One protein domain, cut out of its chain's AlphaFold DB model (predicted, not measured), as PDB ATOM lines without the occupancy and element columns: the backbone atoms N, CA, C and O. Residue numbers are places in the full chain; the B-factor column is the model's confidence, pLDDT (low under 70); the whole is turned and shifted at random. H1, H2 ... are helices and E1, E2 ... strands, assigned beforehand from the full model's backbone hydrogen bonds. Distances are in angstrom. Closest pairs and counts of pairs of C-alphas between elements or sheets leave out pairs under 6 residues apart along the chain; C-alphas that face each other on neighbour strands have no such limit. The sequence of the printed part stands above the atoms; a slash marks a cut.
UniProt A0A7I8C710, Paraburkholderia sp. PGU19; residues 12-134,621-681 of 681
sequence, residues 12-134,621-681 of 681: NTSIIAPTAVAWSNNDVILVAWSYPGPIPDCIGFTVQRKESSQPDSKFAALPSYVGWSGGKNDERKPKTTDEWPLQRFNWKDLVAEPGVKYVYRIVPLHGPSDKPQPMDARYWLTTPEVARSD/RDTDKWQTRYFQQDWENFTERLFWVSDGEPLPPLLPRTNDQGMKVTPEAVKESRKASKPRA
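What this domain is: This is residues 12 to 134 and 621 to 681 of the 681 residues of a protein of Paraburkholderia sp. PGU19 (UniProt A0A7I8C710). With little regular structure, this is a small sandwich of two antiparallel sheets, E1-E2-E4 and E3-E5, their strands crossed, with H2 packed on the first sheet; residues 667 to 681, with H3, stick out. The printed part has 184 residues, 57 in named elements, class mixed: E1 to E5, then H1 to H3. It is loose, radius of gyration of the C-alphas 19.7 A, spanning 70 by 43 by 34 A.

How they stand to each other: E1, residues 19 to 24, and E2, residues 29 to 34, form a hairpin; N 21 and O 32 are 2.8 A apart. E4, residues 90 to 93, neighbours E2; N 31 and O 91 are 2.8 A apart. E3, residues 44 to 51, neighbours E5, residues 101 to 110; N 46 and O 107 are 2.9 A apart. H2, residues 636 to 645, is on the sheet E1 E2 E4, height 8.3 A; 4 of 6 O i to N i+4 pairs are within hydrogen-bond range. H1, residues 628 to 631, touches H2, closest C-alphas Tyr 630 and Phe 638, 4.1 A.

Where its parts are: E1 begins at C-alpha 19 (37.471, -37.802, 5.754). E5 measures 29.4 A. H3, residues 667 to 675, ends at (83.788, -40.417, 5.566).

The domain as a whole: Residues 135 to 620 are not printed; C-alphas 134 and 621 are 38.2 A apart. Links E3 to E4 and H2 to H3 are long. Low pLDDT, under 70, includes residues 657 to 681.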
ATOM      1  N   ASN A  12      46.782 -35.118  21.405       40.88
ATOM      2  CA  ASN A  12      47.794 -36.126  21.063       40.88
ATOM      3  C   ASN A  12      47.313 -37.277  20.160       40.88
ATOM      4  O   ASN A  12      46.710 -38.251  20.595       40.88
ATOM      5  N   THR A  13      47.663 -37.162  18.870       44.06
ATOM      6  CA  THR A  13      47.320 -38.086  17.772       44.06
ATOM      7  C   THR A  13      45.824 -38.363  17.662       44.06
ATOM      8  O   THR A  13      45.370 -39.495  17.808       44.06
ATOM      9  N   SER A  14      45.048 -37.314  17.380       48.06
ATOM     10  CA  SER A  14      43.646 -37.431  16.990       48.06
ATOM     11  C   SER A  14      43.524 -38.490  15.893       48.06
ATOM     12  O   SER A  14      44.094 -38.344  14.808       48.06
ATOM     13  N   ILE A  15      42.800 -39.571  16.175       54.16
ATOM     14  CA  ILE A  15      42.357 -40.507  15.149       54.16
ATOM     15  C   ILE A  15      41.532 -39.680  14.161       54.16
ATOM     16  O   ILE A  15      40.413 -39.278  14.476       54.16
ATOM     17  N   ILE A  16      42.097 -39.369  12.991       65.69
ATOM     18  CA  ILE A  16      41.359 -38.660  11.945       65.69
ATOM     19  C   ILE A  16      40.205 -39.567  11.537       65.69
ATOM     20  O   ILE A  16      40.428 -40.644  10.977       65.69
ATOM     21  N   ALA A  17      38.978 -39.144  11.848       84.75
ATOM     22  CA  ALA A  17      37.782 -39.792  11.341       84.75
ATOM     23  C   ALA A  17      37.876 -39.895   9.809       84.75
ATOM     24  O   ALA A  17      38.442 -38.991   9.185       84.75
ATOM     25  N   PRO A  18      37.349 -40.963   9.184       93.50
ATOM     26  CA  PRO A  18      37.381 -41.089   7.735       93.50
ATOM     27  C   PRO A  18      36.858 -39.813   7.062       93.50
ATOM     28  O   PRO A  18      35.719 -39.413   7.284       93.50
ATOM     29  N   THR A  19      37.719 -39.147   6.294       96.12
ATOM     30  CA  THR A  19      37.471 -37.802   5.754       96.12
ATOM     31  C   THR A  19      37.886 -37.765   4.294       96.12
ATOM     32  O   THR A  19      38.944 -38.291   3.948       96.12
ATOM     33  N   ALA A  20      37.083 -37.121   3.447       97.94
ATOM     34  CA  ALA A  20      37.441 -36.792   2.074       97.94
ATOM     35  C   ALA A  20      37.097 -35.331   1.771       97.94
ATOM     36  O   ALA A  20      36.018 -34.849   2.110       97.94
ATOM     37  N   VAL A  21      38.014 -34.643   1.105       97.75
ATOM     38  CA  VAL A  21      37.893 -33.238   0.714       97.75
ATOM     39  C   VAL A  21      38.325 -33.062  -0.732       97.75
ATOM     40  O   VAL A  21      39.039 -33.900  -1.293       97.75
ATOM     41  N   ALA A  22      37.905 -31.956  -1.332       97.69
ATOM     42  CA  ALA A  22      38.407 -31.540  -2.625       97.69
ATOM     43  C   ALA A  22      38.663 -30.034  -2.641       97.69
ATOM     44  O   ALA A  22      37.870 -29.252  -2.123       97.69
ATOM     45  N   TRP A  23      39.779 -29.654  -3.249       96.31
ATOM     46  CA  TRP A  23      40.256 -28.282  -3.383       96.31
ATOM     47  C   TRP A  23      40.529 -27.999  -4.854       96.31
ATOM     48  O   TRP A  23      40.870 -28.916  -5.601       96.31
ATOM     49  N   SER A  24      40.409 -26.753  -5.293       96.44
ATOM     50  CA  SER A  24      40.585 -26.430  -6.706       96.44
ATOM     51  C   SER A  24      41.257 -25.089  -6.934       96.44
ATOM     52  O   SER A  24      41.340 -24.228  -6.060       96.44
ATOM     53  N   ASN A  25      41.743 -24.939  -8.157       95.62
ATOM     54  CA  ASN A  25      41.985 -23.651  -8.781       95.62
ATOM     55  C   ASN A  25      41.302 -23.636 -10.158       95.62
ATOM     56  O   ASN A  25      40.452 -24.483 -10.455       95.62
ATOM     57  N   ASN A  26      41.692 -22.701 -11.020       94.69
ATOM     58  CA  ASN A  26      41.118 -22.578 -12.352       94.69
ATOM     59  C   ASN A  26      41.557 -23.685 -13.325       94.69
ATOM     60  O   ASN A  26      41.016 -23.741 -14.423       94.69
ATOM     61  N   ASP A  27      42.491 -24.574 -12.971       93.00
ATOM     62  CA  ASP A  27      43.004 -25.620 -13.866       93.00
ATOM     63  C   ASP A  27      42.802 -27.070 -13.397       93.00
ATOM     64  O   ASP A  27      42.593 -27.973 -14.217       93.00
ATOM     65  N   VAL A  28      42.831 -27.307 -12.089       95.00
ATOM     66  CA  VAL A  28      42.820 -28.654 -11.517       95.00
ATOM     67  C   VAL A  28      41.968 -28.715 -10.255       95.00
ATOM     68  O   VAL A  28      41.912 -27.769  -9.469       95.00
ATOM     69  N   ILE A  29      41.327 -29.868 -10.052       97.56
ATOM     70  CA  ILE A  29      40.726 -30.248  -8.773       97.56
ATOM     71  C   ILE A  29      41.621 -31.308  -8.127       97.56
ATOM     72  O   ILE A  29      41.924 -32.340  -8.730       97.56
ATOM     73  N   LEU A  30      42.043 -31.058  -6.895       97.44
ATOM     74  CA  LEU A  30      42.737 -32.006  -6.043       97.44
ATOM     75  C   LEU A  30      41.743 -32.637  -5.070       97.44
ATOM     76  O   LEU A  30      41.169 -31.950  -4.233       97.44
ATOM     77  N   VAL A  31      41.608 -33.954  -5.128       98.31
ATOM     78  CA  VAL A  31      40.834 -34.755  -4.175       98.31
ATOM     79  C   VAL A  31      41.800 -35.383  -3.179       98.31
ATOM     80  O   VAL A  31      42.810 -35.953  -3.591       98.31
ATOM     81  N   ALA A  32      41.505 -35.315  -1.885       97.94
ATOM     82  CA  ALA A  32      42.319 -35.912  -0.830       97.94
ATOM     83  C   ALA A  32      41.445 -36.600   0.216       97.94
ATOM     84  O   ALA A  32      40.313 -36.189   0.462       97.94
ATOM     85  N   TRP A  33      41.958 -37.665   0.824       98.06
ATOM     86  CA  TRP A  33      41.221 -38.424   1.828       98.06
ATOM     87  C   TRP A  33      42.147 -39.077   2.850       98.06
ATOM     88  O   TRP A  33      43.341 -39.248   2.615       98.06
ATOM     89  N   SER A  34      41.597 -39.475   3.992       96.56
ATOM     90  CA  SER A  34      42.325 -40.213   5.023       96.56
ATOM     91  C   SER A  34      41.390 -41.117   5.819       96.56
ATOM     92  O   SER A  34      40.187 -40.876   5.884       96.56
ATOM     93  N   TYR A  35      41.970 -42.141   6.443       95.38
ATOM     94  CA  TYR A  35      41.311 -43.050   7.380       95.38
ATOM     95  C   TYR A  35      42.115 -43.110   8.690       95.38
ATOM     96  O   TYR A  35      43.318 -42.828   8.668       95.38
ATOM     97  N   PRO A  36      41.491 -43.541   9.803       91.81
ATOM     98  CA  PRO A  36      42.149 -43.801  11.086       91.81
ATOM     99  C   PRO A  36      43.388 -44.702  11.015       91.81
ATOM    100  O   PRO A  36      44.374 -44.481  11.711       91.81
ATOM    101  N   GLY A  37      43.326 -45.732  10.174       92.75
ATOM    102  CA  GLY A  37      44.322 -46.793  10.070       92.75
ATOM    103  C   GLY A  37      44.353 -47.388   8.662       92.75
ATOM    104  O   GLY A  37      43.472 -47.076   7.851       92.75
ATOM    105  N   PRO A  38      45.370 -48.211   8.347       93.12
ATOM    106  CA  PRO A  38      45.403 -48.933   7.085       93.12
ATOM    107  C   PRO A  38      44.166 -49.830   6.972       93.12
ATOM    108  O   PRO A  38      43.749 -50.449   7.950       93.12
ATOM    109  N   ILE A  39      43.579 -49.890   5.780       94.75
ATOM    110  CA  ILE A  39      42.416 -50.734   5.495       94.75
ATOM    111  C   ILE A  39      42.926 -52.132   5.110       94.75
ATOM    112  O   ILE A  39      43.636 -52.219   4.102       94.75
ATOM    113  N   PRO A  40      42.594 -53.203   5.857       93.75
ATOM    114  CA  PRO A  40      42.994 -54.564   5.500       93.75
ATOM    115  C   PRO A  40      42.543 -54.937   4.086       93.75
ATOM    116  O   PRO A  40      41.455 -54.542   3.666       93.75
ATOM    117  N   ASP A  41      43.389 -55.660   3.353       92.69
ATOM    118  CA  ASP A  41      43.134 -56.149   1.984       92.69
ATOM    119  C   ASP A  41      42.873 -55.063   0.918       92.69
ATOM    120  O   ASP A  41      42.554 -55.372  -0.233       92.69
ATOM    121  N   CYS A  42      43.042 -53.781   1.257       94.56
ATOM    122  CA  CYS A  42      42.864 -52.684   0.313       94.56
ATOM    123  C   CYS A  42      44.035 -52.620  -0.676       94.56
ATOM    124  O   CYS A  42      45.143 -52.195  -0.336       94.56
ATOM    125  N   ILE A  43      43.780 -52.979  -1.933       92.38
ATOM    126  CA  ILE A  43      44.777 -52.969  -3.017       92.38
ATOM    127  C   ILE A  43      44.926 -51.587  -3.678       92.38
ATOM    128  O   ILE A  43      45.854 -51.363  -4.459       92.38
ATOM    129  N   GLY A  44      44.043 -50.641  -3.352       94.31
ATOM    130  CA  GLY A  44      44.052 -49.261  -3.836       94.31
ATOM    131  C   GLY A  44      42.658 -48.635  -3.807       94.31
ATOM    132  O   GLY A  44      41.705 -49.244  -3.333       94.31
ATOM    133  N   PHE A  45      42.536 -47.417  -4.329       97.12
ATOM    134  CA  PHE A  45      41.277 -46.672  -4.366       97.12
ATOM    135  C   PHE A  45      40.820 -46.401  -5.799       97.12
ATOM    136  O   PHE A  45      41.622 -45.933  -6.607       97.12
ATOM    137  N   THR A  46      39.536 -46.596  -6.090       97.94
ATOM    138  CA  THR A  46      38.910 -45.875  -7.203       97.94
ATOM    139  C   THR A  46      38.410 -44.520  -6.714       97.94
ATOM    140  O   THR A  46      37.912 -44.381  -5.592       97.94
ATOM    141  N   VAL A  47      38.583 -43.505  -7.554       98.38
ATOM    142  CA  VAL A  47      38.054 -42.157  -7.331       98.38
ATOM    143  C   VAL A  47      37.113 -41.876  -8.477       98.38
ATOM    144  O   VAL A  47      37.522 -41.895  -9.638       98.38
ATOM    145  N   GLN A  48      35.859 -41.627  -8.137       98.31
ATOM    146  CA  GLN A  48      34.774 -41.454  -9.084       98.31
ATOM    147  C   GLN A  48      34.129 -40.089  -8.859       98.31
ATOM    148  O   GLN A  48      34.126 -39.589  -7.736       98.31
ATOM    149  N   ARG A  49      33.562 -39.482  -9.898       97.56
ATOM    150  CA  ARG A  49      32.859 -38.197  -9.806       97.56
ATOM    151  C   ARG A  49      31.466 -38.281 -10.404       97.56
ATOM    152  O   ARG A  49      31.215 -39.115 -11.273       97.56
ATOM    153  N   LYS A  50      30.589 -37.380  -9.981       96.81
ATOM    154  CA  LYS A  50      29.353 -37.047 -10.692       96.81
ATOM    155  C   LYS A  50      29.119 -35.547 -10.640       96.81
ATOM    156  O   LYS A  50      29.629 -34.882  -9.738       96.81
ATOM    157  N   GLU A  51      28.353 -35.034 -11.589       97.12
ATOM    158  CA  GLU A  51      27.903 -33.647 -11.550       97.12
ATOM    159  C   GLU A  51      26.874 -33.464 -10.438       97.12
ATOM    160  O   GLU A  51      25.929 -34.243 -10.305       97.12
ATOM    161  N   SER A  52      27.043 -32.410  -9.651       94.75
ATOM    162  CA  SER A  52      26.111 -32.046  -8.583       94.75
ATOM    163  C   SER A  52      24.702 -31.751  -9.095       94.75
ATOM    164  O   SER A  52      23.719 -32.076  -8.434       94.75
ATOM    165  N   SER A  53      24.600 -31.159 -10.289       95.06
ATOM    166  CA  SER A  53      23.336 -30.856 -10.971       95.06
ATOM    167  C   SER A  53      22.592 -32.100 -11.460       95.06
ATOM    168  O   SER A  53      21.414 -32.002 -11.794       95.06
ATOM    169  N   GLN A  54      23.252 -33.262 -11.494       94.19
ATOM    170  CA  GLN A  54      22.686 -34.530 -11.947       94.19
ATOM    171  C   GLN A  54      22.755 -35.569 -10.814       94.19
ATOM    172  O   GLN A  54      23.480 -36.560 -10.912       94.19
ATOM    173  N   PRO A  55      22.027 -35.373  -9.697       88.69
ATOM    174  CA  PRO A  55      22.184 -36.208  -8.507       88.69
ATOM    175  C   PRO A  55      21.869 -37.691  -8.753       88.69
ATOM    176  O   PRO A  55      22.483 -38.537  -8.093       88.69
ATOM    177  N   ASP A  56      21.000 -38.000  -9.717       93.31
ATOM    178  CA  ASP A  56      20.603 -39.363 -10.090       93.31
ATOM    179  C   ASP A  56      21.562 -40.034 -11.091       93.31
ATOM    180  O   ASP A  56      21.423 -41.222 -11.396       93.31
ATOM    181  N   SER A  57      22.565 -39.308 -11.608       92.50
ATOM    182  CA  SER A  57      23.558 -39.891 -12.507       92.50
ATOM    183  C   SER A  57      24.482 -40.853 -11.759       92.50
ATOM    184  O   SER A  57      24.823 -40.676 -10.584       92.50
ATOM    185  N   LYS A  58      24.976 -41.867 -12.473       94.44
ATOM    186  CA  LYS A  58      26.004 -42.760 -11.933       94.44
ATOM    187  C   LYS A  58      27.312 -41.994 -11.723       94.44
ATOM    188  O   LYS A  58      27.670 -41.128 -12.516       94.44
ATOM    189  N   PHE A  59      28.041 -42.354 -10.671       97.25
ATOM    190  CA  PHE A  59      29.432 -41.937 -10.515       97.25
ATOM    191  C   PHE A  59      30.287 -42.579 -11.615       97.25
ATOM    192  O   PHE A  59      30.181 -43.782 -11.853       97.25
ATOM    193  N   ALA A  60      31.146 -41.784 -12.247       97.12
ATOM    194  CA  ALA A  60      32.094 -42.224 -13.264       97.12
ATOM    195  C   ALA A  60      33.524 -42.178 -12.716       97.12
ATOM    196  O   ALA A  60      33.938 -41.172 -12.135       97.12
ATOM    197  N   ALA A  61      34.280 -43.260 -12.895       97.50
ATOM    198  CA  ALA A  61      35.667 -43.352 -12.450       97.50
ATOM    199  C   ALA A  61      36.595 -42.409 -13.225       97.50
ATOM    200  O   ALA A  61      36.491 -42.253 -14.442       97.50
ATOM    201  N   LEU A  62      37.523 -41.781 -12.502       97.25
ATOM    202  CA  LEU A  62      38.515 -40.885 -13.086       97.25
ATOM    203  C   LEU A  62      39.561 -41.651 -13.911       97.25
ATOM    204  O   LEU A  62      39.796 -42.837 -13.671       97.25
ATOM    205  N   PRO A  63      40.252 -40.984 -14.854       93.75
ATOM    206  CA  PRO A  63      41.371 -41.587 -15.569       93.75
ATOM    207  C   PRO A  63      42.559 -41.929 -14.656       93.75
ATOM    208  O   PRO A  63      42.940 -41.152 -13.775       93.75
ATOM    209  N   SER A  64      43.202 -43.057 -14.948       89.62
ATOM    210  CA  SER A  64      44.461 -43.544 -14.389       89.62
ATOM    211  C   SER A  64      45.441 -43.873 -15.521       89.62
ATOM    212  O   SER A  64      45.064 -44.345 -16.596       89.62
ATOM    213  N   TYR A  65      46.725 -43.593 -15.296       80.94
ATOM    214  CA  TYR A  65      47.765 -43.640 -16.336       80.94
ATOM    215  C   TYR A  65      48.895 -44.625 -16.030       80.94
ATOM    216  O   TYR A  65      49.807 -44.783 -16.837       80.94
ATOM    217  N   VAL A  66      48.854 -45.266 -14.862       79.69
ATOM    218  CA  VAL A  66      49.848 -46.249 -14.426       79.69
ATOM    219  C   VAL A  66      49.089 -47.478 -13.965       79.69
ATOM    220  O   VAL A  66      48.217 -47.358 -13.110       79.69
ATOM    221  N   GLY A  67      49.412 -48.631 -14.546       78.06
ATOM    222  CA  GLY A  67      48.828 -49.921 -14.184       78.06
ATOM    223  C   GLY A  67      49.728 -50.770 -13.287       78.06
ATOM    224  O   GLY A  67      50.789 -50.334 -12.833       78.06
ATOM    225  N   TRP A  68      49.305 -52.014 -13.058       75.88
ATOM    226  CA  TRP A  68      49.963 -52.996 -12.191       75.88
ATOM    227  C   TRP A  68      51.396 -53.358 -12.609       75.88
ATOM    228  O   TRP A  68      51.806 -53.200 -13.766       75.88
ATOM    229  N   SER A  69      52.159 -53.887 -11.646       69.75
ATOM    230  CA  SER A  69      53.486 -54.466 -11.890       69.75
ATOM    231  C   SER A  69      53.422 -55.562 -12.940       69.75
ATOM    232  O   SER A  69      52.572 -56.440 -12.854       69.75
ATOM    233  N   GLY A  70      54.321 -55.528 -13.924       66.25
ATOM    234  CA  GLY A  70      54.359 -56.536 -14.989       66.25
ATOM    235  C   GLY A  70      53.191 -56.474 -15.981       66.25
ATOM    236  O   GLY A  70      53.202 -57.224 -16.956       66.25
ATOM    237  N   GLY A  71      52.223 -55.571 -15.781       69.06
ATOM    238  CA  GLY A  71      51.150 -55.315 -16.735       69.06
ATOM    239  C   GLY A  71      51.680 -54.757 -18.057       69.06
ATOM    240  O   GLY A  71      52.691 -54.048 -18.093       69.06
ATOM    241  N   LYS A  72      50.986 -55.078 -19.154       70.06
ATOM    242  CA  LYS A  72      51.251 -54.527 -20.489       70.06
ATOM    243  C   LYS A  72      50.235 -53.437 -20.819       70.06
ATOM    244  O   LYS A  72      49.051 -53.576 -20.522       70.06
ATOM    245  N   ASN A  73      50.700 -52.368 -21.455       75.69
ATOM    246  CA  ASN A  73      49.862 -51.333 -22.059       75.69
ATOM    247  C   ASN A  73      50.501 -50.900 -23.375       75.69
ATOM    248  O   ASN A  73      50.986 -49.776 -23.508       75.69
ATOM    249  N   ASP A  74      50.554 -51.833 -24.322       74.62
ATOM    250  CA  ASP A  74      51.240 -51.629 -25.600       74.62
ATOM    251  C   ASP A  74      50.591 -50.490 -26.409       74.62
ATOM    252  O   ASP A  74      51.278 -49.761 -27.120       74.62
ATOM    253  N   GLU A  75      49.288 -50.259 -26.208       74.38
ATOM    254  CA  GLU A  75      48.539 -49.139 -26.794       74.38
ATOM    255  C   GLU A  75      48.758 -47.792 -26.083       74.38
ATOM    256  O   GLU A  75      48.337 -46.755 -26.594       74.38
ATOM    257  N   ARG A  76      49.371 -47.792 -24.891       75.94
ATOM    258  CA  ARG A  76      49.662 -46.603 -24.061       75.94
ATOM    259  C   ARG A  76      48.456 -45.709 -23.769       75.94
ATOM    260  O   ARG A  76      48.608 -44.510 -23.505       75.94
ATOM    261  N   LYS A  77      47.253 -46.283 -23.756       81.38
ATOM    262  CA  LYS A  77      46.011 -45.580 -23.412       81.38
ATOM    263  C   LYS A  77      45.796 -45.558 -21.895       81.38
ATOM    264  O   LYS A  77      46.225 -46.492 -21.213       81.38
ATOM    265  N   PRO A  78      45.180 -44.500 -21.340       86.31
ATOM    266  CA  PRO A  78      44.720 -44.533 -19.957       86.31
ATOM    267  C   PRO A  78      43.611 -45.571 -19.771       86.31
ATOM    268  O   PRO A  78      42.869 -45.867 -20.707       86.31
ATOM    269  N   LYS A  79      43.474 -46.061 -18.542       90.19
ATOM    270  CA  LYS A  79      42.286 -46.781 -18.066       90.19
ATOM    271  C   LYS A  79      41.605 -45.966 -16.974       90.19
ATOM    272  O   LYS A  79      42.042 -44.859 -16.667       90.19
ATOM    273  N   THR A  80      40.526 -46.475 -16.398       94.94
ATOM    274  CA  THR A  80      39.888 -45.828 -15.245       94.94
ATOM    275  C   THR A  80      40.541 -46.252 -13.930       94.94
ATOM    276  O   THR A  80      41.267 -47.246 -13.869       94.94
ATOM    277  N   THR A  81      40.266 -45.512 -12.860       95.81
ATOM    278  CA  THR A  81      40.661 -45.873 -11.494       95.81
ATOM    279  C   THR A  81      39.924 -47.104 -10.947       95.81
ATOM    280  O   THR A  81      40.371 -47.657  -9.946       95.81
ATOM    281  N   ASP A  82      38.866 -47.588 -11.611       95.00
ATOM    282  CA  ASP A  82      38.250 -48.889 -11.302       95.00
ATOM    283  C   ASP A  82      39.161 -50.053 -11.736       95.00
ATOM    284  O   ASP A  82      39.288 -51.050 -11.029       95.00
ATOM    285  N   GLU A  83      39.828 -49.920 -12.888       91.31
ATOM    286  CA  GLU A  83      40.717 -50.951 -13.446       91.31
ATOM    287  C   GLU A  83      42.163 -50.820 -12.954       91.31
ATOM    288  O   GLU A  83      42.839 -51.819 -12.702       91.31
ATOM    289  N   TRP A  84      42.650 -49.581 -12.834       91.12
ATOM    290  CA  TRP A  84      43.967 -49.233 -12.301       91.12
ATOM    291  C   TRP A  84      43.789 -48.348 -11.065       91.12
ATOM    292  O   TRP A  84      43.851 -47.115 -11.192       91.12
ATOM    293  N   PRO A  85      43.563 -48.971  -9.889       92.38
ATOM    294  CA  PRO A  85      43.326 -48.285  -8.623       92.38
ATOM    295  C   PRO A  85      44.442 -47.308  -8.280       92.38
ATOM    296  O   PRO A  85      45.493 -47.291  -8.898       92.38
ATOM    297  N   LEU A  86      44.258 -46.491  -7.254       92.75
ATOM    298  CA  LEU A  86      45.264 -45.546  -6.785       92.75
ATOM    299  C   LEU A  86      45.884 -46.031  -5.474       92.75
ATOM    300  O   LEU A  86      45.180 -46.220  -4.486       92.75
ATOM    301  N   GLN A  87      47.212 -46.165  -5.427       91.19
ATOM    302  CA  GLN A  87      47.968 -46.452  -4.193       91.19
ATOM    303  C   GLN A  87      48.525 -45.176  -3.557       91.19
ATOM    304  O   GLN A  87      49.739 -44.977  -3.387       91.19
ATOM    305  N   ARG A  88      47.597 -44.269  -3.254       92.88
ATOM    306  CA  ARG A  88      47.819 -42.965  -2.621       92.88
ATOM    307  C   ARG A  88      46.529 -42.464  -1.978       92.88
ATOM    308  O   ARG A  88      45.493 -43.086  -2.145       92.88
ATOM    309  N   PHE A  89      46.633 -41.354  -1.256       95.94
ATOM    310  CA  PHE A  89      45.543 -40.713  -0.510       95.94
ATOM    311  C   PHE A  89      45.153 -39.338  -1.078       95.94
ATOM    312  O   PHE A  89      44.517 -38.523  -0.416       95.94
ATOM    313  N   ASN A  90      45.582 -39.059  -2.307       95.75
ATOM    314  CA  ASN A  90      45.149 -37.905  -3.076       95.75
ATOM    315  C   ASN A  90      45.115 -38.249  -4.569       95.75
ATOM    316  O   ASN A  90      45.770 -39.197  -5.009       95.75
ATOM    317  N   TRP A  91      44.352 -37.500  -5.354       95.69
ATOM    318  CA  TRP A  91      44.330 -37.604  -6.808       95.69
ATOM    319  C   TRP A  91      43.943 -36.283  -7.454       95.69
ATOM    320  O   TRP A  91      43.325 -35.434  -6.821       95.69
ATOM    321  N   LYS A  92      44.316 -36.115  -8.723       94.75
ATOM    322  CA  LYS A  92      44.064 -34.893  -9.484       94.75
ATOM    323  C   LYS A  92      43.099 -35.180 -10.615       94.75
ATOM    324  O   LYS A  92      43.331 -36.082 -11.419       94.75
ATOM    325  N   ASP A  93      42.059 -34.371 -10.697       95.62
ATOM    326  CA  ASP A  93      41.138 -34.356 -11.815       95.62
ATOM    327  C   ASP A  93      41.502 -33.210 -12.765       95.62
ATOM    328  O   ASP A  93      41.230 -32.036 -12.513       95.62
ATOM    329  N   LEU A  94      42.176 -33.578 -13.855       91.62
ATOM    330  CA  LEU A  94      42.650 -32.663 -14.897       91.62
ATOM    331  C   LEU A  94      41.637 -32.503 -16.045       91.62
ATOM    332  O   LEU A  94      41.891 -31.752 -16.989       91.62
ATOM    333  N   VAL A  95      40.517 -33.229 -15.992       91.69
ATOM    334  CA  VAL A  95      39.494 -33.288 -17.052       91.69
ATOM    335  C   VAL A  95      38.136 -32.776 -16.560       91.69
ATOM    336  O   VAL A  95      37.105 -33.051 -17.170       91.69
ATOM    337  N   ALA A  96      38.105 -32.085 -15.418       94.19
ATOM    338  CA  ALA A  96      36.931 -31.369 -14.931       94.19
ATOM    339  C   ALA A  96      36.636 -30.144 -15.802       94.19
ATOM    340  O   ALA A  96      37.529 -29.353 -16.139       94.19
ATOM    341  N   GLU A  97      35.368 -29.985 -16.164       93.12
ATOM    342  CA  GLU A  97      34.918 -28.833 -16.936       93.12
ATOM    343  C   GLU A  97      34.889 -27.577 -16.052       93.12
ATOM    344  O   GLU A  97      34.563 -27.664 -14.864       93.12
ATOM    345  N   PRO A  98      35.285 -26.407 -16.582       91.56
ATOM    346  CA  PRO A  98      35.269 -25.182 -15.798       91.56
ATOM    347  C   PRO A  98      33.824 -24.772 -15.480       91.56
ATOM    348  O   PRO A  98      32.947 -24.840 -16.336       91.56
ATOM    349  N   GLY A  99      33.575 -24.340 -14.244       91.62
ATOM    350  CA  GLY A  99      32.259 -23.919 -13.749       91.62
ATOM    351  C   GLY A  99      31.308 -25.061 -13.368       91.62
ATOM    352  O   GLY A  99      30.335 -24.815 -12.655       91.62
ATOM    353  N   VAL A 100      31.593 -26.304 -13.768       95.50
ATOM    354  CA  VAL A 100      30.789 -27.470 -13.386       95.50
ATOM    355  C   VAL A 100      31.153 -27.912 -11.969       95.50
ATOM    356  O   VAL A 100      32.328 -28.081 -11.636       95.50
ATOM    357  N   LYS A 101      30.131 -28.093 -11.126       96.81
ATOM    358  CA  LYS A 101      30.280 -28.597  -9.757       96.81
ATOM    359  C   LYS A 101      30.234 -30.119  -9.737       96.81
ATOM    360  O   LYS A 101      29.309 -30.721 -10.285       96.81
ATOM    361  N   TYR A 102      31.197 -30.719  -9.055       97.81
ATOM    362  CA  TYR A 102      31.316 -32.159  -8.886       97.81
ATOM    363  C   TYR A 102      31.297 -32.551  -7.410       97.81
ATOM    364  O   TYR A 102      31.839 -31.850  -6.557       97.81
ATOM    365  N   VAL A 103      30.745 -33.734  -7.142       98.00
ATOM    366  CA  VAL A 103      30.970 -34.494  -5.907       98.00
ATOM    367  C   VAL A 103      31.821 -35.706  -6.254       98.00
ATOM    368  O   VAL A 103      31.534 -36.413  -7.229       98.00
ATOM    369  N   TYR A 104      32.843 -35.976  -5.446       98.50
ATOM    370  CA  TYR A 104      33.695 -37.148  -5.606       98.50
ATOM    371  C   TYR A 104      33.323 -38.235  -4.608       98.50
ATOM    372  O   TYR A 104      32.955 -37.947  -3.471       98.50
ATOM    373  N   ARG A 105      33.459 -39.489  -5.037       98.44
ATOM    374  CA  ARG A 105      33.344 -40.692  -4.218       98.44
ATOM    375  C   ARG A 105      34.657 -41.464  -4.267       98.44
ATOM    376  O   ARG A 105      35.149 -41.787  -5.348       98.44
ATOM    377  N   ILE A 106      35.204 -41.766  -3.097       98.69
ATOM    378  CA  ILE A 106      36.425 -42.545  -2.913       98.69
ATOM    379  C   ILE A 106      36.003 -43.925  -2.417       98.69
ATOM    380  O   ILE A 106      35.392 -44.038  -1.354       98.69
ATOM    381  N   VAL A 107      36.332 -44.965  -3.181       98.56
ATOM    382  CA  VAL A 107      35.974 -46.350  -2.860       98.56
ATOM    383  C   VAL A 107      37.252 -47.186  -2.766       98.56
ATOM    384  O   VAL A 107      37.976 -47.288  -3.761       98.56
ATOM    385  N   PRO A 108      37.574 -47.773  -1.600       97.94
ATOM    386  CA  PRO A 108      38.655 -48.742  -1.519       97.94
ATOM    387  C   PRO A 108      38.280 -50.018  -2.272       97.94
ATOM    388  O   PRO A 108      37.123 -50.443  -2.278       97.94
ATOM    389  N   LEU A 109      39.277 -50.613  -2.915       96.81
ATOM    390  CA  LEU A 109      39.151 -51.817  -3.723       96.81
ATOM    391  C   LEU A 109      39.920 -52.971  -3.072       96.81
ATOM    392  O   LEU A 109      40.957 -52.748  -2.445       96.81
ATOM    393  N   HIS A 110      39.436 -54.197  -3.258       94.44
ATOM    394  CA  HIS A 110      40.068 -55.443  -2.811       94.44
ATOM    395  C   HIS A 110      40.016 -56.514  -3.915       94.44
ATOM    396  O   HIS A 110      39.444 -56.290  -4.984       94.44
ATOM    397  N   GLY A 111      40.602 -57.687  -3.659       91.00
ATOM    398  CA  GLY A 111      40.632 -58.809  -4.604       91.00
ATOM    399  C   GLY A 111      41.899 -58.851  -5.471       91.00
ATOM    400  O   GLY A 111      42.872 -58.155  -5.179       91.00
ATOM    401  N   PRO A 112      41.938 -59.701  -6.510       86.75
ATOM    402  CA  PRO A 112      43.111 -59.831  -7.367       86.75
ATOM    403  C   PRO A 112      43.248 -58.639  -8.332       86.75
ATOM    404  O   PRO A 112      42.266 -58.014  -8.729       86.75
ATOM    405  N   SER A 113      44.489 -58.329  -8.727       81.25
ATOM    406  CA  SER A 113      44.822 -57.146  -9.544       81.25
ATOM    407  C   SER A 113      44.145 -57.085 -10.923       81.25
ATOM    408  O   SER A 113      43.926 -56.000 -11.454       81.25
ATOM    409  N   ASP A 114      43.800 -58.230 -11.507       83.75
ATOM    410  CA  ASP A 114      43.102 -58.342 -12.791       83.75
ATOM    411  C   ASP A 114      41.581 -58.169 -12.662       83.75
ATOM    412  O   ASP A 114      40.898 -57.941 -13.662       83.75
ATOM    413  N   LYS A 115      41.047 -58.241 -11.437       89.31
ATOM    414  CA  LYS A 115      39.623 -58.078 -11.152       89.31
ATOM    415  C   LYS A 115      39.368 -57.355  -9.814       89.31
ATOM    416  O   LYS A 115      38.742 -57.944  -8.927       89.31
ATOM    417  N   PRO A 116      39.785 -56.080  -9.660       92.62
ATOM    418  CA  PRO A 116      39.483 -55.293  -8.464       92.62
ATOM    419  C   PRO A 116      37.975 -55.229  -8.201       92.62
ATOM    420  O   PRO A 116      37.184 -55.085  -9.134       92.62
ATOM    421  N   GLN A 117      37.567 -55.333  -6.937       96.06
ATOM    422  CA  GLN A 117      36.171 -55.222  -6.508       96.06
ATOM    423  C   GLN A 117      36.016 -54.125  -5.452       96.06
ATOM    424  O   GLN A 117      36.915 -53.957  -4.624       96.06
ATOM    425  N   PRO A 118      34.902 -53.370  -5.452       97.69
ATOM    426  CA  PRO A 118      34.631 -52.389  -4.412       97.69
ATOM    427  C   PRO A 118      34.447 -53.069  -3.058       97.69
ATOM    428  O   PRO A 118      33.692 -54.029  -2.937       97.69
ATOM    429  N   MET A 119      35.114 -52.542  -2.031       97.81
ATOM    430  CA  MET A 119      34.859 -52.947  -0.649       97.81
ATOM    431  C   MET A 119      33.470 -52.474  -0.192       97.81
ATOM    432  O   MET A 119      32.826 -51.653  -0.851       97.81
ATOM    433  N   ASP A 120      33.031 -52.965   0.970       96.75
ATOM    434  CA  ASP A 120      31.766 -52.590   1.610       96.75
ATOM    435  C   ASP A 120      31.556 -51.062   1.675       96.75
ATOM    436  O   ASP A 120      32.490 -50.297   1.949       96.75
ATOM    437  N   ALA A 121      30.313 -50.627   1.450       96.44
ATOM    438  CA  ALA A 121      29.925 -49.219   1.384       96.44
ATOM    439  C   ALA A 121      30.260 -48.417   2.653       96.44
ATOM    440  O   ALA A 121      30.437 -47.203   2.572       96.44
ATOM    441  N   ARG A 122      30.428 -49.074   3.810       94.44
ATOM    442  CA  ARG A 122      30.865 -48.433   5.063       94.44
ATOM    443  C   ARG A 122      32.245 -47.776   4.981       94.44
ATOM    444  O   ARG A 122      32.571 -46.950   5.828       94.44
ATOM    445  N   TYR A 123      33.069 -48.161   4.005       95.69
ATOM    446  CA  TYR A 123      34.371 -47.543   3.763       95.69
ATOM    447  C   TYR A 123      34.319 -46.427   2.719       95.69
ATOM    448  O   TYR A 123      35.342 -45.811   2.457       95.69
ATOM    449  N   TRP A 124      33.183 -46.179   2.067       97.75
ATOM    450  CA  TRP A 124      33.123 -45.200   0.986       97.75
ATOM    451  C   TRP A 124      33.080 -43.787   1.561       97.75
ATOM    452  O   TRP A 124      32.329 -43.510   2.494       97.75
ATOM    453  N   LEU A 125      33.858 -42.879   0.974       98.38
ATOM    454  CA  LEU A 125      33.879 -41.469   1.365       98.38
ATOM    455  C   LEU A 125      33.369 -40.596   0.228       98.38
ATOM    456  O   LEU A 125      33.607 -40.899  -0.942       98.38
ATOM    457  N   THR A 126      32.714 -39.489   0.570       97.75
ATOM    458  CA  THR A 126      32.290 -38.466  -0.391       97.75
ATOM    459  C   THR A 126      32.812 -37.098   0.006       97.75
ATOM    460  O   THR A 126      32.851 -36.777   1.191       97.75
ATOM    461  N   THR A 127      33.189 -36.290  -0.978       98.19
ATOM    462  CA  THR A 127      33.616 -34.904  -0.749       98.19
ATOM    463  C   THR A 127      32.413 -33.957  -0.698       98.19
ATOM    464  O   THR A 127      31.355 -34.280  -1.244       98.19
ATOM    465  N   PRO A 128      32.573 -32.749  -0.138       97.00
ATOM    466  CA  PRO A 128      31.734 -31.610  -0.503       97.00
ATOM    467  C   PRO A 128      31.800 -31.309  -2.011       97.00
ATOM    468  O   PRO A 128      32.674 -31.819  -2.723       97.00
ATOM    469  N   GLU A 129      30.882 -30.468  -2.493       96.56
ATOM    470  CA  GLU A 129      30.901 -29.991  -3.878       96.56
ATOM    471  C   GLU A 129      32.117 -29.104  -4.149       96.56
ATOM    472  O   GLU A 129      32.473 -28.253  -3.334       96.56
ATOM    473  N   VAL A 130      32.709 -29.250  -5.332       96.62
ATOM    474  CA  VAL A 130      33.815 -28.407  -5.800       96.62
ATOM    475  C   VAL A 130      33.692 -28.167  -7.302       96.62
ATOM    476  O   VAL A 130      33.209 -29.026  -8.035       96.62
ATOM    477  N   ALA A 131      34.142 -27.009  -7.776       94.94
ATOM    478  CA  ALA A 131      34.242 -26.706  -9.200       94.94
ATOM    479  C   ALA A 131      35.656 -26.245  -9.546       94.94
ATOM    480  O   ALA A 131      36.356 -25.660  -8.716       94.94
ATOM    481  N   ARG A 132      36.059 -26.470 -10.795       92.44
ATOM    482  CA  ARG A 132      37.203 -25.773 -11.381       92.44
ATOM    483  C   ARG A 132      36.739 -24.376 -11.787       92.44
ATOM    484  O   ARG A 132      35.924 -24.251 -12.697       92.44
ATOM    485  N   SER A 133      37.223 -23.333 -11.129       84.12
ATOM    486  CA  SER A 133      36.838 -21.950 -11.432       84.12
ATOM    487  C   SER A 133      37.996 -20.994 -11.214       84.12
ATOM    488  O   SER A 133      38.939 -21.307 -10.488       84.12
ATOM    489  N   ASP A 134      37.901 -19.810 -11.820       80.50
ATOM    490  CA  ASP A 134      38.767 -18.694 -11.453       80.50
ATOM    491  C   ASP A 134      38.703 -18.486  -9.941       80.50
ATOM    492  O   ASP A 134      37.619 -18.489  -9.352       80.50
ATOM    493  N   ARG A 621      51.678 -52.720  -5.354       61.62
ATOM    494  CA  ARG A 621      51.709 -53.956  -4.569       61.62
ATOM    495  C   ARG A 621      50.314 -54.564  -4.621       61.62
ATOM    496  O   ARG A 621      49.342 -53.860  -4.406       61.62
ATOM    497  N   ASP A 622      50.213 -55.852  -4.862       62.59
ATOM    498  CA  ASP A 622      48.974 -56.638  -4.822       62.59
ATOM    499  C   ASP A 622      48.410 -56.838  -3.399       62.59
ATOM    500  O   ASP A 622      47.494 -57.622  -3.191       62.59
ATOM    501  N   THR A 623      48.953 -56.127  -2.408       76.88
ATOM    502  CA  THR A 623      48.598 -56.235  -0.990       76.88
ATOM    503  C   THR A 623      48.452 -54.852  -0.365       76.88
ATOM    504  O   THR A 623      49.038 -53.873  -0.837       76.88
ATOM    505  N   ASP A 624      47.744 -54.781   0.760       80.88
ATOM    506  CA  ASP A 624      47.539 -53.578   1.579       80.88
ATOM    507  C   ASP A 624      48.832 -52.917   2.109       80.88
ATOM    508  O   ASP A 624      48.824 -51.746   2.500       80.88
ATOM    509  N   LYS A 625      49.977 -53.605   2.016       85.62
ATOM    510  CA  LYS A 625      51.330 -53.136   2.379       85.62
ATOM    511  C   LYS A 625      51.802 -51.886   1.634       85.62
ATOM    512  O   LYS A 625      52.881 -51.362   1.926       85.62
ATOM    513  N   TRP A 626      51.084 -51.416   0.617       86.25
ATOM    514  CA  TRP A 626      51.363 -50.112   0.011       86.25
ATOM    515  C   TRP A 626      51.020 -48.956   0.969       86.25
ATOM    516  O   TRP A 626      51.661 -47.902   0.913       86.25
ATOM    517  N   GLN A 627      50.052 -49.164   1.873       91.31
ATOM    518  CA  GLN A 627      49.567 -48.157   2.818       91.31
ATOM    519  C   GLN A 627      50.593 -47.832   3.900       91.31
ATOM    520  O   GLN A 627      50.567 -46.732   4.435       91.31
ATOM    521  N   THR A 628      51.533 -48.736   4.188       87.81
ATOM    522  CA  THR A 628      52.520 -48.607   5.273       87.81
ATOM    523  C   THR A 628      53.180 -47.224   5.324       87.81
ATOM    524  O   THR A 628      53.152 -46.577   6.365       87.81
ATOM    525  N   ARG A 629      53.664 -46.701   4.188       86.44
ATOM    526  CA  ARG A 629      54.305 -45.372   4.117       86.44
ATOM    527  C   ARG A 629      53.382 -44.203   4.479       86.44
ATOM    528  O   ARG A 629      53.854 -43.116   4.762       86.44
ATOM    529  N   TYR A 630      52.070 -44.388   4.396       91.00
ATOM    530  CA  TYR A 630      51.089 -43.363   4.736       91.00
ATOM    531  C   TYR A 630      50.685 -43.415   6.207       91.00
ATOM    532  O   TYR A 630      50.179 -42.418   6.695       91.00
ATOM    533  N   PHE A 631      50.911 -44.528   6.914       90.69
ATOM    534  CA  PHE A 631      50.551 -44.706   8.329       90.69
ATOM    535  C   PHE A 631      51.761 -44.778   9.273       90.69
ATOM    536  O   PHE A 631      51.578 -44.828  10.483       90.69
ATOM    537  N   GLN A 632      52.984 -44.748   8.742       87.25
ATOM    538  CA  GLN A 632      54.216 -44.678   9.523       87.25
ATOM    539  C   GLN A 632      54.787 -43.252   9.520       87.25
ATOM    540  O   GLN A 632      55.090 -42.699   8.465       87.25
ATOM    541  N   GLN A 633      54.941 -42.663  10.709       87.88
ATOM    542  CA  GLN A 633      55.334 -41.260  10.899       87.88
ATOM    543  C   GLN A 633      56.794 -40.952  10.503       87.88
ATOM    544  O   GLN A 633      57.189 -39.793  10.477       87.88
ATOM    545  N   ASP A 634      57.609 -41.948  10.151       82.12
ATOM    546  CA  ASP A 634      58.960 -41.777   9.590       82.12
ATOM    547  C   ASP A 634      58.980 -41.662   8.045       82.12
ATOM    548  O   ASP A 634      60.040 -41.580   7.403       82.12
ATOM    549  N   TRP A 635      57.796 -41.605   7.423       84.19
ATOM    550  CA  TRP A 635      57.613 -41.369   5.993       84.19
ATOM    551  C   TRP A 635      56.953 -40.023   5.695       84.19
ATOM    552  O   TRP A 635      55.889 -39.697   6.203       84.19
ATOM    553  N   GLU A 636      57.519 -39.291   4.734       85.31
ATOM    554  CA  GLU A 636      56.979 -38.021   4.219       85.31
ATOM    555  C   GLU A 636      55.518 -38.121   3.733       85.31
ATOM    556  O   GLU A 636      54.761 -37.152   3.767       85.31
ATOM    557  N   ASN A 637      55.114 -39.317   3.296       89.88
ATOM    558  CA  ASN A 637      53.766 -39.632   2.841       89.88
ATOM    559  C   ASN A 637      52.722 -39.587   3.968       89.88
ATOM    560  O   ASN A 637      51.564 -39.284   3.687       89.88
ATOM    561  N   PHE A 638      53.116 -39.871   5.213       90.88
ATOM    562  CA  PHE A 638      52.241 -39.762   6.378       90.88
ATOM    563  C   PHE A 638      51.783 -38.316   6.573       90.88
ATOM    564  O   PHE A 638      50.583 -38.047   6.561       90.88
ATOM    565  N   THR A 639      52.728 -37.377   6.630       91.38
ATOM    566  CA  THR A 639      52.448 -35.942   6.774       91.38
ATOM    567  C   THR A 639      51.646 -35.395   5.590       91.38
ATOM    568  O   THR A 639      50.655 -34.698   5.788       91.38
ATOM    569  N   GLU A 640      52.021 -35.755   4.353       91.56
ATOM    570  CA  GLU A 640      51.304 -35.333   3.134       91.56
ATOM    571  C   GLU A 640      49.835 -35.782   3.117       91.56
ATOM    572  O   GLU A 640      48.979 -35.045   2.630       91.56
ATOM    573  N   ARG A 641      49.531 -36.984   3.627       93.81
ATOM    574  CA  ARG A 641      48.147 -37.461   3.746       93.81
ATOM    575  C   ARG A 641      47.356 -36.613   4.735       93.81
ATOM    576  O   ARG A 641      46.218 -36.273   4.443       93.81
ATOM    577  N   LEU A 642      47.937 -36.321   5.901       94.00
ATOM    578  CA  LEU A 642      47.241 -35.606   6.972       94.00
ATOM    579  C   LEU A 642      46.975 -34.145   6.603       94.00
ATOM    580  O   LEU A 642      45.881 -33.661   6.852       94.00
ATOM    581  N   PHE A 643      47.938 -33.474   5.968       95.06
ATOM    582  CA  PHE A 643      47.860 -32.047   5.638       95.06
ATOM    583  C   PHE A 643      46.571 -31.642   4.922       95.06
ATOM    584  O   PHE A 643      45.924 -30.678   5.305       95.06
ATOM    585  N   TRP A 644      46.167 -32.380   3.893       94.19
ATOM    586  CA  TRP A 644      45.015 -31.974   3.091       94.19
ATOM    587  C   TRP A 644      43.674 -32.111   3.807       94.19
ATOM    588  O   TRP A 644      42.723 -31.442   3.419       94.19
ATOM    589  N   VAL A 645      43.601 -32.980   4.816       94.69
ATOM    590  CA  VAL A 645      42.385 -33.271   5.589       94.69
ATOM    591  C   VAL A 645      42.446 -32.703   7.008       94.69
ATOM    592  O   VAL A 645      41.561 -32.992   7.806       94.69
ATOM    593  N   SER A 646      43.495 -31.944   7.348       92.25
ATOM    594  CA  SER A 646      43.686 -31.414   8.700       92.25
ATOM    595  C   SER A 646      42.865 -30.160   8.973       92.25
ATOM    596  O   SER A 646      42.714 -29.812  10.134       92.25
ATOM    597  N   ASP A 647      42.367 -29.471   7.938       88.88
ATOM    598  CA  ASP A 647      41.663 -28.183   8.062       88.88
ATOM    599  C   ASP A 647      42.440 -27.151   8.907       88.88
ATOM    600  O   ASP A 647      41.889 -26.443   9.740       88.88
ATOM    601  N   GLY A 648      43.764 -27.095   8.720       89.81
ATOM    602  CA  GLY A 648      44.629 -26.164   9.458       89.81
ATOM    603  C   GLY A 648      45.171 -26.703  10.784       89.81
ATOM    604  O   GLY A 648      46.097 -26.113  11.333       89.81
ATOM    605  N   GLU A 649      44.708 -27.867  11.249       90.00
ATOM    606  CA  GLU A 649      45.212 -28.468  12.489       90.00
ATOM    607  C   GLU A 649      46.722 -28.790  12.422       90.00
ATOM    608  O   GLU A 649      47.239 -29.151  11.350       90.00
ATOM    609  N   PRO A 650      47.455 -28.694  13.550       88.00
ATOM    610  CA  PRO A 650      48.893 -28.941  13.592       88.00
ATOM    611  C   PRO A 650      49.299 -30.311  13.043       88.00
ATOM    612  O   PRO A 650      48.652 -31.332  13.292       88.00
ATOM    613  N   LEU A 651      50.431 -30.346  12.337       88.81
ATOM    614  CA  LEU A 651      50.997 -31.583  11.813       88.81
ATOM    615  C   LEU A 651      52.008 -32.207  12.786       88.81
ATOM    616  O   LEU A 651      52.809 -31.497  13.402       88.81
ATOM    617  N   PRO A 652      52.023 -33.544  12.909       86.31
ATOM    618  CA  PRO A 652      53.046 -34.235  13.680       86.31
ATOM    619  C   PRO A 652      54.427 -34.134  12.998       86.31
ATOM    620  O   PRO A 652      54.512 -34.185  11.766       86.31
ATOM    621  N   PRO A 653      55.527 -34.047  13.771       84.31
ATOM    622  CA  PRO A 653      56.877 -34.048  13.215       84.31
ATOM    623  C   PRO A 653      57.212 -35.393  12.571       84.31
ATOM    624  O   PRO A 653      56.732 -36.435  13.020       84.31
ATOM    625  N   LEU A 654      58.074 -35.392  11.553       82.62
ATOM    626  CA  LEU A 654      58.589 -36.646  11.003       82.62
ATOM    627  C   LEU A 654      59.437 -37.365  12.064       82.62
ATOM    628  O   LEU A 654      60.340 -36.765  12.650       82.62
ATOM    629  N   LEU A 655      59.180 -38.653  12.302       81.88
ATOM    630  CA  LEU A 655      60.065 -39.454  13.147       81.88
ATOM    631  C   LEU A 655      61.353 -39.803  12.381       81.88
ATOM    632  O   LEU A 655      61.301 -40.053  11.173       81.88
ATOM    633  N   PRO A 656      62.521 -39.860  13.047       72.88
ATOM    634  CA  PRO A 656      63.748 -40.312  12.407       72.88
ATOM    635  C   PRO A 656      63.575 -41.721  11.841       72.88
ATOM    636  O   PRO A 656      63.112 -42.619  12.545       72.88
ATOM    637  N   ARG A 657      64.009 -41.935  10.593       68.62
ATOM    638  CA  ARG A 657      64.035 -43.283  10.016       68.62
ATOM    639  C   ARG A 657      64.958 -44.184  10.819       68.62
ATOM    640  O   ARG A 657      66.073 -43.788  11.171       68.62
ATOM    641  N   THR A 658      64.521 -45.412  11.033       56.25
ATOM    642  CA  THR A 658      65.370 -46.490  11.524       56.25
ATOM    643  C   THR A 658      65.876 -47.316  10.341       56.25
ATOM    644  O   THR A 658      65.193 -47.468   9.328       56.25
ATOM    645  N   ASN A 659      67.121 -47.785  10.406       55.00
ATOM    646  CA  ASN A 659      67.611 -48.776   9.448       55.00
ATOM    647  C   ASN A 659      66.981 -50.156   9.738       55.00
ATOM    648  O   ASN A 659      66.284 -50.332  10.737       55.00
ATOM    649  N   ASP A 660      67.279 -51.155   8.904       38.38
ATOM    650  CA  ASP A 660      66.760 -52.529   9.051       38.38
ATOM    651  C   ASP A 660      67.168 -53.211  10.384       38.38
ATOM    652  O   ASP A 660      66.681 -54.291  10.703       38.38
ATOM    653  N   GLN A 661      68.051 -52.585  11.175       34.22
ATOM    654  CA  GLN A 661      68.512 -53.028  12.498       34.22
ATOM    655  C   GLN A 661      67.885 -52.214  13.648       34.22
ATOM    656  O   GLN A 661      68.303 -52.344  14.795       34.22
ATOM    657  N   GLY A 662      66.919 -51.335  13.360       43.28
ATOM    658  CA  GLY A 662      66.260 -50.494  14.362       43.28
ATOM    659  C   GLY A 662      67.088 -49.297  14.847       43.28
ATOM    660  O   GLY A 662      66.630 -48.560  15.718       43.28
ATOM    661  N   MET A 663      68.281 -49.051  14.290       45.38
ATOM    662  CA  MET A 663      69.107 -47.896  14.657       45.38
ATOM    663  C   MET A 663      68.634 -46.634  13.940       45.38
ATOM    664  O   MET A 663      68.420 -46.641  12.725       45.38
ATOM    665  N   LYS A 664      68.514 -45.530  14.687       55.69
ATOM    666  CA  LYS A 664      68.206 -44.206  14.130       55.69
ATOM    667  C   LYS A 664      69.258 -43.826  13.088       55.69
ATOM    668  O   LYS A 664      70.455 -43.870  13.363       55.69
ATOM    669  N   VAL A 665      68.815 -43.389  11.912       58.38
ATOM    670  CA  VAL A 665      69.679 -42.719  10.937       58.38
ATOM    671  C   VAL A 665      69.944 -41.307  11.460       58.38
ATOM    672  O   VAL A 665      69.207 -40.374  11.149       58.38
ATOM    673  N   THR A 666      70.946 -41.161  12.328       59.12
ATOM    674  CA  THR A 666      71.330 -39.859  12.885       59.12
ATOM    675  C   THR A 666      72.160 -39.052  11.879       59.12
ATOM    676  O   THR A 666      72.827 -39.642  11.017       59.12
ATOM    677  N   PRO A 667      72.165 -37.708  11.967       58.50
ATOM    678  CA  PRO A 667      73.079 -36.871  11.187       58.50
ATOM    679  C   PRO A 667      74.548 -37.309  11.327       58.50
ATOM    680  O   PRO A 667      75.302 -37.285  10.352       58.50
ATOM    681  N   GLU A 668      74.950 -37.785  12.507       62.00
ATOM    682  CA  GLU A 668      76.285 -38.319  12.797       62.00
ATOM    683  C   GLU A 668      76.562 -39.607  12.007       62.00
ATOM    684  O   GLU A 668      77.580 -39.687  11.318       62.00
ATOM    685  N   ALA A 669      75.627 -40.564  12.002       59.12
ATOM    686  CA  ALA A 669      75.750 -41.811  11.244       59.12
ATOM    687  C   ALA A 669      75.829 -41.561   9.725       59.12
ATOM    688  O   ALA A 669      76.576 -42.227   9.003       59.12
ATOM    689  N   VAL A 670      75.104 -40.554   9.227       54.03
ATOM    690  CA  VAL A 670      75.167 -40.106   7.825       54.03
ATOM    691  C   VAL A 670      76.516 -39.451   7.494       54.03
ATOM    692  O   VAL A 670      77.075 -39.678   6.411       54.03
ATOM    693  N   LYS A 671      77.062 -38.636   8.406       56.59
ATOM    694  CA  LYS A 671      78.388 -38.010   8.260       56.59
ATOM    695  C   LYS A 671      79.506 -39.064   8.288       56.59
ATOM    696  O   LYS A 671      80.435 -38.979   7.478       56.59
ATOM    697  N   GLU A 672      79.407 -40.075   9.149       55.22
ATOM    698  CA  GLU A 672      80.367 -41.184   9.252       55.22
ATOM    699  C   GLU A 672      80.346 -42.115   8.036       55.22
ATOM    700  O   GLU A 672      81.404 -42.392   7.460       55.22
ATOM    701  N   SER A 673      79.164 -42.515   7.550       52.47
ATOM    702  CA  SER A 673      79.049 -43.375   6.363       52.47
ATOM    703  C   SER A 673      79.654 -42.723   5.111       52.47
ATOM    704  O   SER A 673      80.152 -43.408   4.216       52.47
ATOM    705  N   ARG A 674      79.645 -41.383   5.034       52.44
ATOM    706  CA  ARG A 674      80.285 -40.631   3.945       52.44
ATOM    707  C   ARG A 674      81.800 -40.519   4.097       52.44
ATOM    708  O   ARG A 674      82.488 -40.615   3.078       52.44
ATOM    709  N   LYS A 675      82.332 -40.362   5.317       51.19
ATOM    710  CA  LYS A 675      83.788 -40.417   5.566       51.19
ATOM    711  C   LYS A 675      84.373 -41.760   5.122       51.19
ATOM    712  O   LYS A 675      85.426 -41.766   4.495       51.19
ATOM    713  N   ALA A 676      83.646 -42.856   5.343       44.66
ATOM    714  CA  ALA A 676      84.025 -44.192   4.880       44.66
ATOM    715  C   ALA A 676      83.959 -44.380   3.345       44.66
ATOM    716  O   ALA A 676      84.558 -45.310   2.819       44.66
ATOM    717  N   SER A 677      83.248 -43.506   2.619       37.19
ATOM    718  CA  SER A 677      83.047 -43.600   1.160       37.19
ATOM    719  C   SER A 677      83.962 -42.697   0.320       37.19
ATOM    720  O   SER A 677      83.885 -42.724  -0.911       37.19
ATOM    721  N   LYS A 678      84.818 -41.880   0.951       32.47
ATOM    722  CA  LYS A 678      85.904 -41.202   0.233       32.47
ATOM    723  C   LYS A 678      86.973 -42.245  -0.119       32.47
ATOM    724  O   LYS A 678      87.303 -43.048   0.754       32.47
ATOM    725  N   PRO A 679      87.537 -42.249  -1.341       34.94
ATOM    726  CA  PRO A 679      88.730 -43.042  -1.602       34.94
ATOM    727  C   PRO A 679      89.789 -42.614  -0.583       34.94
ATOM    728  O   PRO A 679      90.009 -41.412  -0.406       34.94
ATOM    729  N   ARG A 680      90.405 -43.573   0.117       33.44
ATOM    730  CA  ARG A 680      91.695 -43.295   0.754       33.44
ATOM    731  C   ARG A 680      92.625 -42.823  -0.368       33.44
ATOM    732  O   ARG A 680      92.612 -43.433  -1.436       33.44
ATOM    733  N   ALA A 681      93.265 -41.680  -0.130       33.69
ATOM    734  CA  ALA A 681      94.184 -41.035  -1.061       33.69
ATOM    735  C   ALA A 681      95.280 -41.997  -1.527       33.69
ATOM    736  O   ALA A 681      95.670 -42.860  -0.703       33.69
TER     737      ALA A 681